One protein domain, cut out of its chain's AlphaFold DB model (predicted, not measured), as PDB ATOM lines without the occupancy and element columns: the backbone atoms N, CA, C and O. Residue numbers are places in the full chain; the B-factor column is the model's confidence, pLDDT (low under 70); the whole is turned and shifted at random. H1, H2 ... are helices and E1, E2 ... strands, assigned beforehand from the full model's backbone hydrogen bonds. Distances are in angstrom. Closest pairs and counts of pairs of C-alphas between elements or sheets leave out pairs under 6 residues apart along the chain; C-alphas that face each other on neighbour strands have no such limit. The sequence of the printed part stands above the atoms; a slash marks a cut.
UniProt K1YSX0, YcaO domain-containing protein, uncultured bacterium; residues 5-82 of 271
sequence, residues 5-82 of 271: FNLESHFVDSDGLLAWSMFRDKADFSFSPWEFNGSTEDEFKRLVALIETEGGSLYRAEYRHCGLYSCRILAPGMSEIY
ATOM      1  N   PHE A   5     257.960 228.064 303.192       87.12
ATOM      2  CA  PHE A   5     259.158 227.544 302.522       87.12
ATOM      3  C   PHE A   5     258.816 226.530 301.424       87.12
ATOM      4  O   PHE A   5     259.495 226.454 300.399       87.12
ATOM      5  N   ASN A   6     257.739 225.760 301.599       91.75
ATOM      6  CA  ASN A   6     257.264 224.845 300.562       91.75
ATOM      7  C   ASN A   6     256.694 225.601 299.351       91.75
ATOM      8  O   ASN A   6     256.916 225.186 298.216       91.75
ATOM      9  N   LEU A   7     255.967 226.700 299.584       91.69
ATOM     10  CA  LEU A   7     255.443 227.564 298.518       91.69
ATOM     11  C   LEU A   7     256.571 228.295 297.781       91.69
ATOM     12  O   LEU A   7     256.552 228.373 296.555       91.69
ATOM     13  N   GLU A   8     257.582 228.762 298.512       89.94
ATOM     14  CA  GLU A   8     258.793 229.338 297.929       89.94
ATOM     15  C   GLU A   8     259.533 228.321 297.054       89.94
ATOM     16  O   GLU A   8     259.902 228.649 295.932       89.94
ATOM     17  N   SER A   9     259.684 227.074 297.510       89.44
ATOM     18  CA  SER A   9     260.335 226.009 296.725       89.44
ATOM     19  C   SER A   9     259.583 225.728 295.414       89.44
ATOM     20  O   SER A   9     260.186 225.649 294.345       89.44
ATOM     21  N   HIS A  10     258.242 225.697 295.460       93.00
ATOM     22  CA  HIS A  10     257.406 225.620 294.252       93.00
ATOM     23  C   HIS A  10     257.682 226.764 293.266       93.00
ATOM     24  O   HIS A  10     257.723 226.530 292.060       93.00
ATOM     25  N   PHE A  11     257.890 227.987 293.760       92.75
ATOM     26  CA  PHE A  11     258.195 229.145 292.919       92.75
ATOM     27  C   PHE A  11     259.621 229.122 292.353       92.75
ATOM     28  O   PHE A  11     259.814 229.492 291.196       92.75
ATOM     29  N   VAL A  12     260.614 228.726 293.157       89.06
ATOM     30  CA  VAL A  12     262.032 228.764 292.769       89.06
ATOM     31  C   VAL A  12     262.353 227.657 291.765       89.06
ATOM     32  O   VAL A  12     262.838 227.971 290.681       89.06
ATOM     33  N   ASP A  13     262.037 226.399 292.095       91.25
ATOM     34  CA  ASP A  13     262.482 225.224 291.327       91.25
ATOM     35  C   ASP A  13     261.355 224.219 291.003       91.25
ATOM     36  O   ASP A  13     261.593 223.211 290.336       91.25
ATOM     37  N   SER A  14     260.105 224.492 291.409       92.19
ATOM     38  CA  SER A  14     258.945 223.599 291.192       92.19
ATOM     39  C   SER A  14     259.092 222.197 291.807       92.19
ATOM     40  O   SER A  14     258.430 221.251 291.375       92.19
ATOM     41  N   ASP A  15     259.931 222.053 292.830       91.19
ATOM     42  CA  ASP A  15     260.214 220.797 293.533       91.19
ATOM     43  C   ASP A  15     259.519 220.694 294.905       91.19
ATOM     44  O   ASP A  15     259.739 219.748 295.666       91.19
ATOM     45  N   GLY A  16     258.641 221.650 295.210       91.00
ATOM     46  CA  GLY A  16     257.874 221.662 296.443       91.00
ATOM     47  C   GLY A  16     256.964 220.437 296.593       91.00
ATOM     48  O   GLY A  16     256.522 219.785 295.643       91.00
ATOM     49  N   LEU A  17     256.612 220.130 297.836       93.81
ATOM     50  CA  LEU A  17     255.738 219.015 298.171       93.81
ATOM     51  C   LEU A  17     254.299 219.306 297.737       93.81
ATOM     52  O   LEU A  17     253.740 220.366 298.046       93.81
ATOM     53  N   LEU A  18     253.682 218.320 297.086       94.06
ATOM     54  CA  LEU A  18     252.257 218.291 296.767       94.06
ATOM     55  C   LEU A  18     251.525 217.324 297.696       94.06
ATOM     56  O   LEU A  18     251.993 216.221 297.983       94.06
ATOM     57  N   ALA A  19     250.340 217.725 298.147       93.56
ATOM     58  CA  ALA A  19     249.497 216.868 298.962       93.56
ATOM     59  C   ALA A  19     248.806 215.806 298.104       93.56
ATOM     60  O   ALA A  19     248.186 216.129 297.093       93.56
ATOM     61  N   TRP A  20     248.793 214.555 298.577       94.50
ATOM     62  CA  TRP A  20     248.029 213.472 297.940       94.50
ATOM     63  C   TRP A  20     246.538 213.795 297.775       94.50
ATOM     64  O   TRP A  20     245.888 213.272 296.876       94.50
ATOM     65  N   SER A  21     245.998 214.694 298.603       93.31
ATOM     66  CA  SER A  21     244.618 215.168 298.499       93.31
ATOM     67  C   SER A  21     244.286 215.833 297.158       93.31
ATOM     68  O   SER A  21     243.112 215.840 296.788       93.31
ATOM     69  N   MET A  22     245.288 216.354 296.434       92.81
ATOM     70  CA  MET A  22     245.142 216.909 295.080       92.81
ATOM     71  C   MET A  22     244.703 215.850 294.056       92.81
ATOM     72  O   MET A  22     244.093 216.190 293.048       92.81
ATOM     73  N   PHE A  23     244.968 214.570 294.331       95.25
ATOM     74  CA  PHE A  23     244.697 213.445 293.432       95.25
ATOM     75  C   PHE A  23     243.512 212.581 293.891       95.25
ATOM     76  O   PHE A  23     243.414 211.413 293.521       95.25
ATOM     77  N   ARG A  24     242.619 213.117 294.736       96.19
ATOM     78  CA  ARG A  24     241.399 212.406 295.156       96.19
ATOM     79  C   ARG A  24     240.432 212.239 293.986       96.19
ATOM     80  O   ARG A  24     240.267 213.155 293.188       96.19
ATOM     81  N   ASP A  25     239.693 211.129 293.981       96.81
ATOM     82  CA  ASP A  25     238.634 210.867 292.990       96.81
ATOM     83  C   ASP A  25     237.545 211.953 292.986       96.81
ATOM     84  O   ASP A  25     236.967 212.278 291.949       96.81
ATOM     85  N   LYS A  26     237.252 212.524 294.162       96.31
ATOM     86  CA  LYS A  26     236.307 213.630 294.319       96.31
ATOM     87  C   LYS A  26     237.063 214.953 294.420       96.31
ATOM     88  O   LYS A  26     237.723 215.204 295.428       96.31
ATOM     89  N   ALA A  27     236.894 215.804 293.409       95.12
ATOM     90  CA  ALA A  27     237.397 217.173 293.411       95.12
ATOM     91  C   ALA A  27     236.675 218.048 294.451       95.12
ATOM     92  O   ALA A  27     235.478 217.876 294.704       95.12
ATOM     93  N   ASP A  28     237.401 219.009 295.027       96.12
ATOM     94  CA  ASP A  28     236.842 219.977 295.982       96.12
ATOM     95  C   ASP A  28     235.927 221.011 295.294       96.12
ATOM     96  O   ASP A  28     234.986 221.516 295.902       96.12
ATOM     97  N   PHE A  29     236.152 221.264 294.000       95.94
ATOM     98  CA  PHE A  29     235.339 222.144 293.161       95.94
ATOM     99  C   PHE A  29     234.833 221.389 291.930       95.94
ATOM    100  O   PHE A  29     235.529 220.540 291.372       95.94
ATOM    101  N   SER A  30     233.608 221.696 291.497       95.62
ATOM    102  CA  SER A  30     233.064 221.140 290.252       95.62
ATOM    103  C   SER A  30     233.767 221.751 289.043       95.62
ATOM    104  O   SER A  30     234.115 222.931 289.056       95.62
ATOM    105  N   PHE A  31     233.942 220.959 287.983       95.69
ATOM    106  CA  PHE A  31     234.472 221.466 286.722       95.69
ATOM    107  C   PHE A  31     233.585 222.594 286.183       95.69
ATOM    108  O   PHE A  31     232.368 222.435 286.072       95.69
ATOM    109  N   SER A  32     234.212 223.713 285.826       94.62
ATOM    110  CA  SER A  32     233.564 224.843 285.170       94.62
ATOM    111  C   SER A  32     234.372 225.211 283.923       94.62
ATOM    112  O   SER A  32     235.555 225.536 284.063       94.62
ATOM    113  N   PRO A  33     233.789 225.138 282.712       92.88
ATOM    114  CA  PRO A  33     234.466 225.558 281.492       92.88
ATOM    115  C   PRO A  33     234.496 227.089 281.445       92.88
ATOM    116  O   PRO A  33     233.568 227.731 280.956       92.88
ATOM    117  N   TRP A  34     235.532 227.688 282.025       90.56
ATOM    118  CA  TRP A  34     235.720 229.134 282.004       90.56
ATOM    119  C   TRP A  34     236.304 229.590 280.661       90.56
ATOM    120  O   TRP A  34     237.163 228.922 280.088       90.56
ATOM    121  N   GLU A  35     235.854 230.748 280.172       87.56
ATOM    122  CA  GLU A  35     236.349 231.366 278.938       87.56
ATOM    123  C   GLU A  35     236.731 232.836 279.169       87.56
ATOM    124  O   GLU A  35     235.936 233.647 279.661       87.56
ATOM    125  N   PHE A  36     237.948 233.194 278.755       82.44
ATOM    126  CA  PHE A  36     238.429 234.573 278.654       82.44
ATOM    127  C   PHE A  36     238.587 234.912 277.171       82.44
ATOM    128  O   PHE A  36     239.672 234.824 276.617       82.44
ATOM    129  N   ASN A  37     237.468 235.228 276.520       87.50
ATOM    130  CA  ASN A  37     237.452 235.735 275.150       87.50
ATOM    131  C   ASN A  37     237.326 237.263 275.175       87.50
ATOM    132  O   ASN A  37     236.578 237.805 275.996       87.50
ATOM    133  N   GLY A  38     237.979 237.951 274.241       91.94
ATOM    134  CA  GLY A  38     237.851 239.398 274.085       91.94
ATOM    135  C   GLY A  38     239.097 240.045 273.496       91.94
ATOM    136  O   GLY A  38     239.997 239.368 273.005       91.94
ATOM    137  N   SER A  39     239.127 241.376 273.528       96.44
ATOM    138  CA  SER A  39     240.360 242.126 273.304       96.44
ATOM    139  C   SER A  39     241.240 242.100 274.559       96.44
ATOM    140  O   SER A  39     240.743 241.904 275.669       96.44
ATOM    141  N   THR A  40     242.537 242.382 274.416       95.00
ATOM    142  CA  THR A  40     243.454 242.496 275.566       95.00
ATOM    143  C   THR A  40     243.032 243.587 276.558       95.00
ATOM    144  O   THR A  40     243.318 243.494 277.752       95.00
ATOM    145  N   GLU A  41     242.328 244.622 276.088       95.25
ATOM    146  CA  GLU A  41     241.765 245.673 276.938       95.25
ATOM    147  C   GLU A  41     240.617 245.139 277.809       95.25
ATOM    148  O   GLU A  41     240.552 245.443 279.004       95.25
ATOM    149  N   ASP A  42     239.735 244.322 277.229       95.19
ATOM    150  CA  ASP A  42     238.611 243.713 277.945       95.19
ATOM    151  C   ASP A  42     239.093 242.671 278.959       95.19
ATOM    152  O   ASP A  42     238.595 242.623 280.087       95.19
ATOM    153  N   GLU A  43     240.094 241.869 278.588       95.31
ATOM    154  CA  GLU A  43     240.749 240.912 279.485       95.31
ATOM    155  C   GLU A  43     241.381 241.623 280.685       95.31
ATOM    156  O   GLU A  43     241.126 241.244 281.828       95.31
ATOM    157  N   PHE A  44     242.138 242.700 280.448       93.62
ATOM    158  CA  PHE A  44     242.749 243.482 281.522       93.62
ATOM    159  C   PHE A  44     241.697 244.059 282.476       93.62
ATOM    160  O   PHE A  44     241.810 243.882 283.689       93.62
ATOM    161  N   LYS A  45     240.638 244.693 281.947       94.12
ATOM    162  CA  LYS A  45     239.530 245.230 282.757       94.12
ATOM    163  C   LYS A  45     238.868 244.146 283.604       94.12
ATOM    164  O   LYS A  45     238.586 244.378 284.776       94.12
ATOM    165  N   ARG A  46     238.647 242.961 283.030       94.56
ATOM    166  CA  ARG A  46     238.046 241.829 283.744       94.56
ATOM    167  C   ARG A  46     238.941 241.341 284.884       94.56
ATOM    168  O   ARG A  46     238.437 241.134 285.981       94.56
ATOM    169  N   LEU A  47     240.243 241.172 284.647       94.06
ATOM    170  CA  LEU A  47     241.186 240.714 285.674       94.06
ATOM    171  C   LEU A  47     241.338 241.729 286.815       94.06
ATOM    172  O   LEU A  47     241.355 241.335 287.977       94.06
ATOM    173  N   VAL A  48     241.383 243.027 286.501       94.44
ATOM    174  CA  VAL A  48     241.399 244.092 287.518       94.44
ATOM    175  C   VAL A  48     240.119 244.063 288.351       94.44
ATOM    176  O   VAL A  48     240.196 244.066 289.577       94.44
ATOM    177  N   ALA A  49     238.955 243.938 287.706       94.81
ATOM    178  CA  ALA A  49     237.677 243.871 288.407       94.81
ATOM    179  C   ALA A  49     237.582 242.667 289.361       94.81
ATOM    180  O   ALA A  49     236.975 242.786 290.424       94.81
ATOM    181  N   LEU A  50     238.190 241.520 289.024       94.62
ATOM    182  CA  LEU A  50     238.258 240.366 289.931       94.62
ATOM    183  C   LEU A  50     239.054 240.693 291.201       94.62
ATOM    184  O   LEU A  50     238.584 240.412 292.298       94.62
ATOM    185  N   ILE A  51     240.218 241.333 291.062       95.00
ATOM    186  CA  ILE A  51     241.053 241.733 292.206       95.00
ATOM    187  C   ILE A  51     240.307 242.733 293.096       95.00
ATOM    188  O   ILE A  51     240.292 242.579 294.315       95.00
ATOM    189  N   GLU A  52     239.652 243.729 292.497       93.69
ATOM    190  CA  GLU A  52     238.863 244.733 293.223       93.69
ATOM    191  C   GLU A  52     237.646 244.119 293.933       93.69
ATOM    192  O   GLU A  52     237.328 244.505 295.057       93.69
ATOM    193  N   THR A  53     236.983 243.138 293.308       96.00
ATOM    194  CA  THR A  53     235.836 242.422 293.900       96.00
ATOM    195  C   THR A  53     236.242 241.648 295.158       96.00
ATOM    196  O   THR A  53     235.484 241.612 296.124       96.00
ATOM    197  N   GLU A  54     237.455 241.096 295.179       94.00
ATOM    198  CA  GLU A  54     238.054 240.432 296.346       94.00
ATOM    199  C   GLU A  54     238.638 241.428 297.376       94.00
ATOM    200  O   GLU A  54     239.265 241.029 298.356       94.00
ATOM    201  N   GLY A  55     238.448 242.741 297.182       93.88
ATOM    202  CA  GLY A  55     238.947 243.792 298.078       93.88
ATOM    203  C   GLY A  55     240.447 244.082 297.947       93.88
ATOM    204  O   GLY A  55     241.012 244.790 298.782       93.88
ATOM    205  N   GLY A  56     241.098 243.544 296.914       93.06
ATOM    206  CA  GLY A  56     242.504 243.781 296.610       93.06
ATOM    207  C   GLY A  56     242.757 245.145 295.968       93.06
ATOM    208  O   GLY A  56     241.861 245.816 295.462       93.06
ATOM    209  N   SER A  57     244.023 245.559 295.966       94.69
ATOM    210  CA  SER A  57     244.502 246.741 295.241       94.69
ATOM    211  C   SER A  57     245.558 246.329 294.226       94.69
ATOM    212  O   SER A  57     246.343 245.422 294.491       94.69
ATOM    213  N   LEU A  58     245.611 247.012 293.081       95.38
ATOM    214  CA  LEU A  58     246.588 246.746 292.029       95.38
ATOM    215  C   LEU A  58     247.443 247.983 291.754       95.38
ATOM    216  O   LEU A  58     246.939 249.062 291.447       95.38
ATOM    217  N   TYR A  59     248.757 247.804 291.807       96.44
ATOM    218  CA  TYR A  59     249.750 248.818 291.477       96.44
ATOM    219  C   TYR A  59     250.495 248.384 290.224       96.44
ATOM    220  O   TYR A  59     250.995 247.264 290.151       96.44
ATOM    221  N   ARG A  60     250.604 249.272 289.236       95.88
ATOM    222  CA  ARG A  60     251.295 248.991 287.975       95.88
ATOM    223  C   ARG A  60     252.326 250.068 287.682       95.88
ATOM    224  O   ARG A  60     251.981 251.240 287.567       95.88
ATOM    225  N   ALA A  61     253.571 249.652 287.492       97.25
ATOM    226  CA  ALA A  61     254.612 250.473 286.890       97.25
ATOM    227  C   ALA A  61     254.804 250.049 285.430       97.25
ATOM    228  O   ALA A  61     254.977 248.863 285.155       97.25
ATOM    229  N   GLU A  62     254.772 251.002 284.502       95.50
ATOM    230  CA  GLU A  62     255.022 250.759 283.079       95.50
ATOM    231  C   GLU A  62     256.430 251.213 282.687       95.50
ATOM    232  O   GLU A  62     256.931 252.229 283.168       95.50
ATOM    233  N   TYR A  63     257.064 250.475 281.780       95.44
ATOM    234  CA  TYR A  63     258.407 250.742 281.289       95.44
ATOM    235  C   TYR A  63     258.430 250.623 279.762       95.44
ATOM    236  O   TYR A  63     258.137 249.570 279.202       95.44
ATOM    237  N   ARG A  64     258.797 251.714 279.080       95.06
ATOM    238  CA  ARG A  64     258.880 251.784 277.606       95.06
ATOM    239  C   ARG A  64     260.279 252.157 277.099       95.06
ATOM    240  O   ARG A  64     260.525 252.195 275.897       95.06
ATOM    241  N   HIS A  65     261.216 252.384 278.022       93.31
ATOM    242  CA  HIS A  65     262.543 252.935 277.738       93.31
ATOM    243  C   HIS A  65     263.447 252.020 276.898       93.31
ATOM    244  O   HIS A  65     264.357 252.521 276.249       93.31
ATOM    245  N   CYS A  66     263.198 250.705 276.859       92.19
ATOM    246  CA  CYS A  66     264.001 249.741 276.092       92.19
ATOM    247  C   CYS A  66     263.414 249.391 274.710       92.19
ATOM    248  O   CYS A  66     263.779 248.368 274.138       92.19
ATOM    249  N   GLY A  67     262.483 250.193 274.177       90.56
ATOM    250  CA  GLY A  67     261.883 249.961 272.854       90.56
ATOM    251  C   GLY A  67     260.829 248.846 272.802       90.56
ATOM    252  O   GLY A  67     260.303 248.553 271.733       90.56
ATOM    253  N   LEU A  68     260.494 248.252 273.949       94.50
ATOM    254  CA  LEU A  68     259.406 247.292 274.137       94.50
ATOM    255  C   LEU A  68     258.596 247.709 275.367       94.50
ATOM    256  O   LEU A  68     259.157 248.253 276.321       94.50
ATOM    257  N   TYR A  69     257.288 247.446 275.350       95.12
ATOM    258  CA  TYR A  69     256.449 247.627 276.532       95.12
ATOM    259  C   TYR A  69     256.736 246.513 277.538       95.12
ATOM    260  O   TYR A  69     256.613 245.331 277.221       95.12
ATOM    261  N   SER A  70     257.079 246.891 278.761       96.88
ATOM    262  CA  SER A  70     257.074 245.998 279.913       96.88
ATOM    263  C   SER A  70     256.382 246.673 281.089       96.88
ATOM    264  O   SER A  70     256.259 247.897 281.152       96.88
ATOM    265  N   CYS A  71     255.884 245.876 282.028       96.62
ATOM    266  CA  CYS A  71     255.290 246.395 283.248       96.62
ATOM    267  C   CYS A  71     255.666 245.524 284.442       96.62
ATOM    268  O   CYS A  71     256.039 244.361 284.293       96.62
ATOM    269  N   ARG A  72     255.573 246.108 285.635       97.94
ATOM    270  CA  ARG A  72     255.620 245.388 286.905       97.94
ATOM    271  C   ARG A  72     254.315 245.647 287.636       97.94
ATOM    272  O   ARG A  72     253.976 246.805 287.883       97.94
ATOM    273  N   ILE A  73     253.600 244.574 287.951       96.44
ATOM    274  CA  ILE A  73     252.324 244.613 288.665       96.44
ATOM    275  C   ILE A  73     252.553 244.091 290.082       96.44
ATOM    276  O   ILE A  73     253.240 243.088 290.259       96.44
ATOM    277  N   LEU A  74     252.001 244.787 291.071       96.44
ATOM    278  CA  LEU A  74     251.952 244.366 292.466       96.44
ATOM    279  C   LEU A  74     250.488 244.358 292.909       96.44
ATOM    280  O   LEU A  74     249.799 245.369 292.776       96.44
ATOM    281  N   ALA A  75     250.035 243.231 293.440       95.56
ATOM    282  CA  ALA A  75     248.736 243.064 294.080       95.56
ATOM    283  C   ALA A  75     248.973 242.581 295.521       95.56
ATOM    284  O   ALA A  75     249.239 241.390 295.711       95.56
ATOM    285  N   PRO A  76     248.994 243.487 296.516       94.25
ATOM    286  CA  PRO A  76     249.252 243.103 297.896       94.25
ATOM    287  C   PRO A  76     248.194 242.133 298.434       94.25
ATOM    288  O   PRO A  76     247.000 242.333 298.214       94.25
ATOM    289  N   GLY A  77     248.639 241.095 299.134       91.81
ATOM    290  CA  GLY A  77     247.832 239.963 299.593       91.81
ATOM    291  C   GLY A  77     247.588 238.875 298.539       91.81
ATOM    292  O   GLY A  77     246.838 237.941 298.812       91.81
ATOM    293  N   MET A  78     248.183 238.982 297.347       93.06
ATOM    294  CA  MET A  78     247.981 238.043 296.229       93.06
ATOM    295  C   MET A  78     249.262 237.722 295.449       93.06
ATOM    296  O   MET A  78     249.416 236.608 294.960       93.06
ATOM    297  N   SER A  79     250.150 238.702 295.267       94.12
ATOM    298  CA  SER A  79     251.337 238.597 294.396       94.12
ATOM    299  C   SER A  79     252.651 238.382 295.151       94.12
ATOM    300  O   SER A  79     253.713 238.286 294.532       94.12
ATOM    301  N   GLU A  80     252.602 238.348 296.480       93.19
ATOM    302  CA  GLU A  80     253.740 238.069 297.338       93.19
ATOM    303  C   GLU A  80     254.252 236.647 297.116       93.19
ATOM    304  O   GLU A  80     253.508 235.674 297.195       93.19
ATOM    305  N   ILE A  81     255.555 236.543 296.870       91.94
ATOM    306  CA  ILE A  81     256.266 235.262 296.834       91.94
ATOM    307  C   ILE A  81     256.823 234.914 298.216       91.94
ATOM    308  O   ILE A  81     256.827 233.752 298.603       91.94
ATOM    309  N   TYR A  82     257.273 235.933 298.951       90.94
ATOM    310  CA  TYR A  82     257.905 235.797 300.258       90.94
ATOM    311  C   TYR A  82     257.019 236.400 301.353       90.94
ATOM    312  O   TYR A  82     256.319 237.387 301.089       90.94
TER     313      TYR A  82
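AT A GLANCE: This is residues 5 to 82 of the 271 residues of the protein "YcaO domain-containing protein" of uncultured bacterium (UniProt K1YSX0). The printed part runs round a wide, open ring with an empty middle: helix H1, small helix H2, a long bare stretch of residues 24 to 39, helix H3 and a two-stranded hairpin of E1 and E2 follow each other round it, and the last residues come back toward H1. No helix touches another helix, and the ring is thin along residues 19 to 35, which stand free. There are 78 printed residues, with three named helices and two named strands in the order H1, H2, H3, E1, E2; the sheet is E1 - E2, antiparallel, and the class is mixed, helices and strands, with under half of the residues in named elements. The whole is only just loose, close to extended, with a radius of gyration of the C-alphas of 17.1 A, and its elongated outline spans 48 by 30 by 26 A.

IN THESE COORDINATES: Find C-alpha 5 at (259.158, 227.544, 302.522), where H1 begins; it holds residues 5 to 12 and is 10.2 A long. Next look for H2, residues 20 to 23, which is 5.6 A long. H3, residues 40 to 53, starts at C-alpha 40 at (243.454, 242.496, 275.566) and runs 19.9 A. E1 follows with residues 59 to 63, 13.5 A long, and E2 with residues 70 to 74, 13.7 A long, ending at C-alpha 74 at (251.952, 244.366, 292.466).

HOW THE PARTS SIT: Going along from H1, you find H1 and H2 apart, and H2 and H3 apart as well. H3 is apart from H1 and from E2. In H1 and H3 every O i to N i+4 pair is within hydrogen-bond range; H2 is too short for such a pair, and its one O i to N i+3 pair is within range. Now look at E1 and E2, a hairpin of antiparallel strands with 164 degrees between their directions. C-alphas 62 and 71, which face each other, are 4.4 A apart. N 59 and O 74 are within hydrogen-bond range at 2.8 A, and so are N 70 and O 63 at 2.9 A. Both strands are apart from H1 and from H2.

THE WHOLE: The two C-alphas farthest apart are those of Asp 25 and His 65, at 50.7 A, while the first and last printed C-alphas, those of Phe 5 and Tyr 82, are 8.6 A apart. The link from H2 to H3, 16 residues, is long; the link from H3 to E1, 5 residues, is tight. Residues 39 to 45, of which 40 to 45 belong to H3, and residues 64 to 69 also stand free. The printed part has no cut, its mean pLDDT is 93.7, and no printed residue is under 70 in this predicted model.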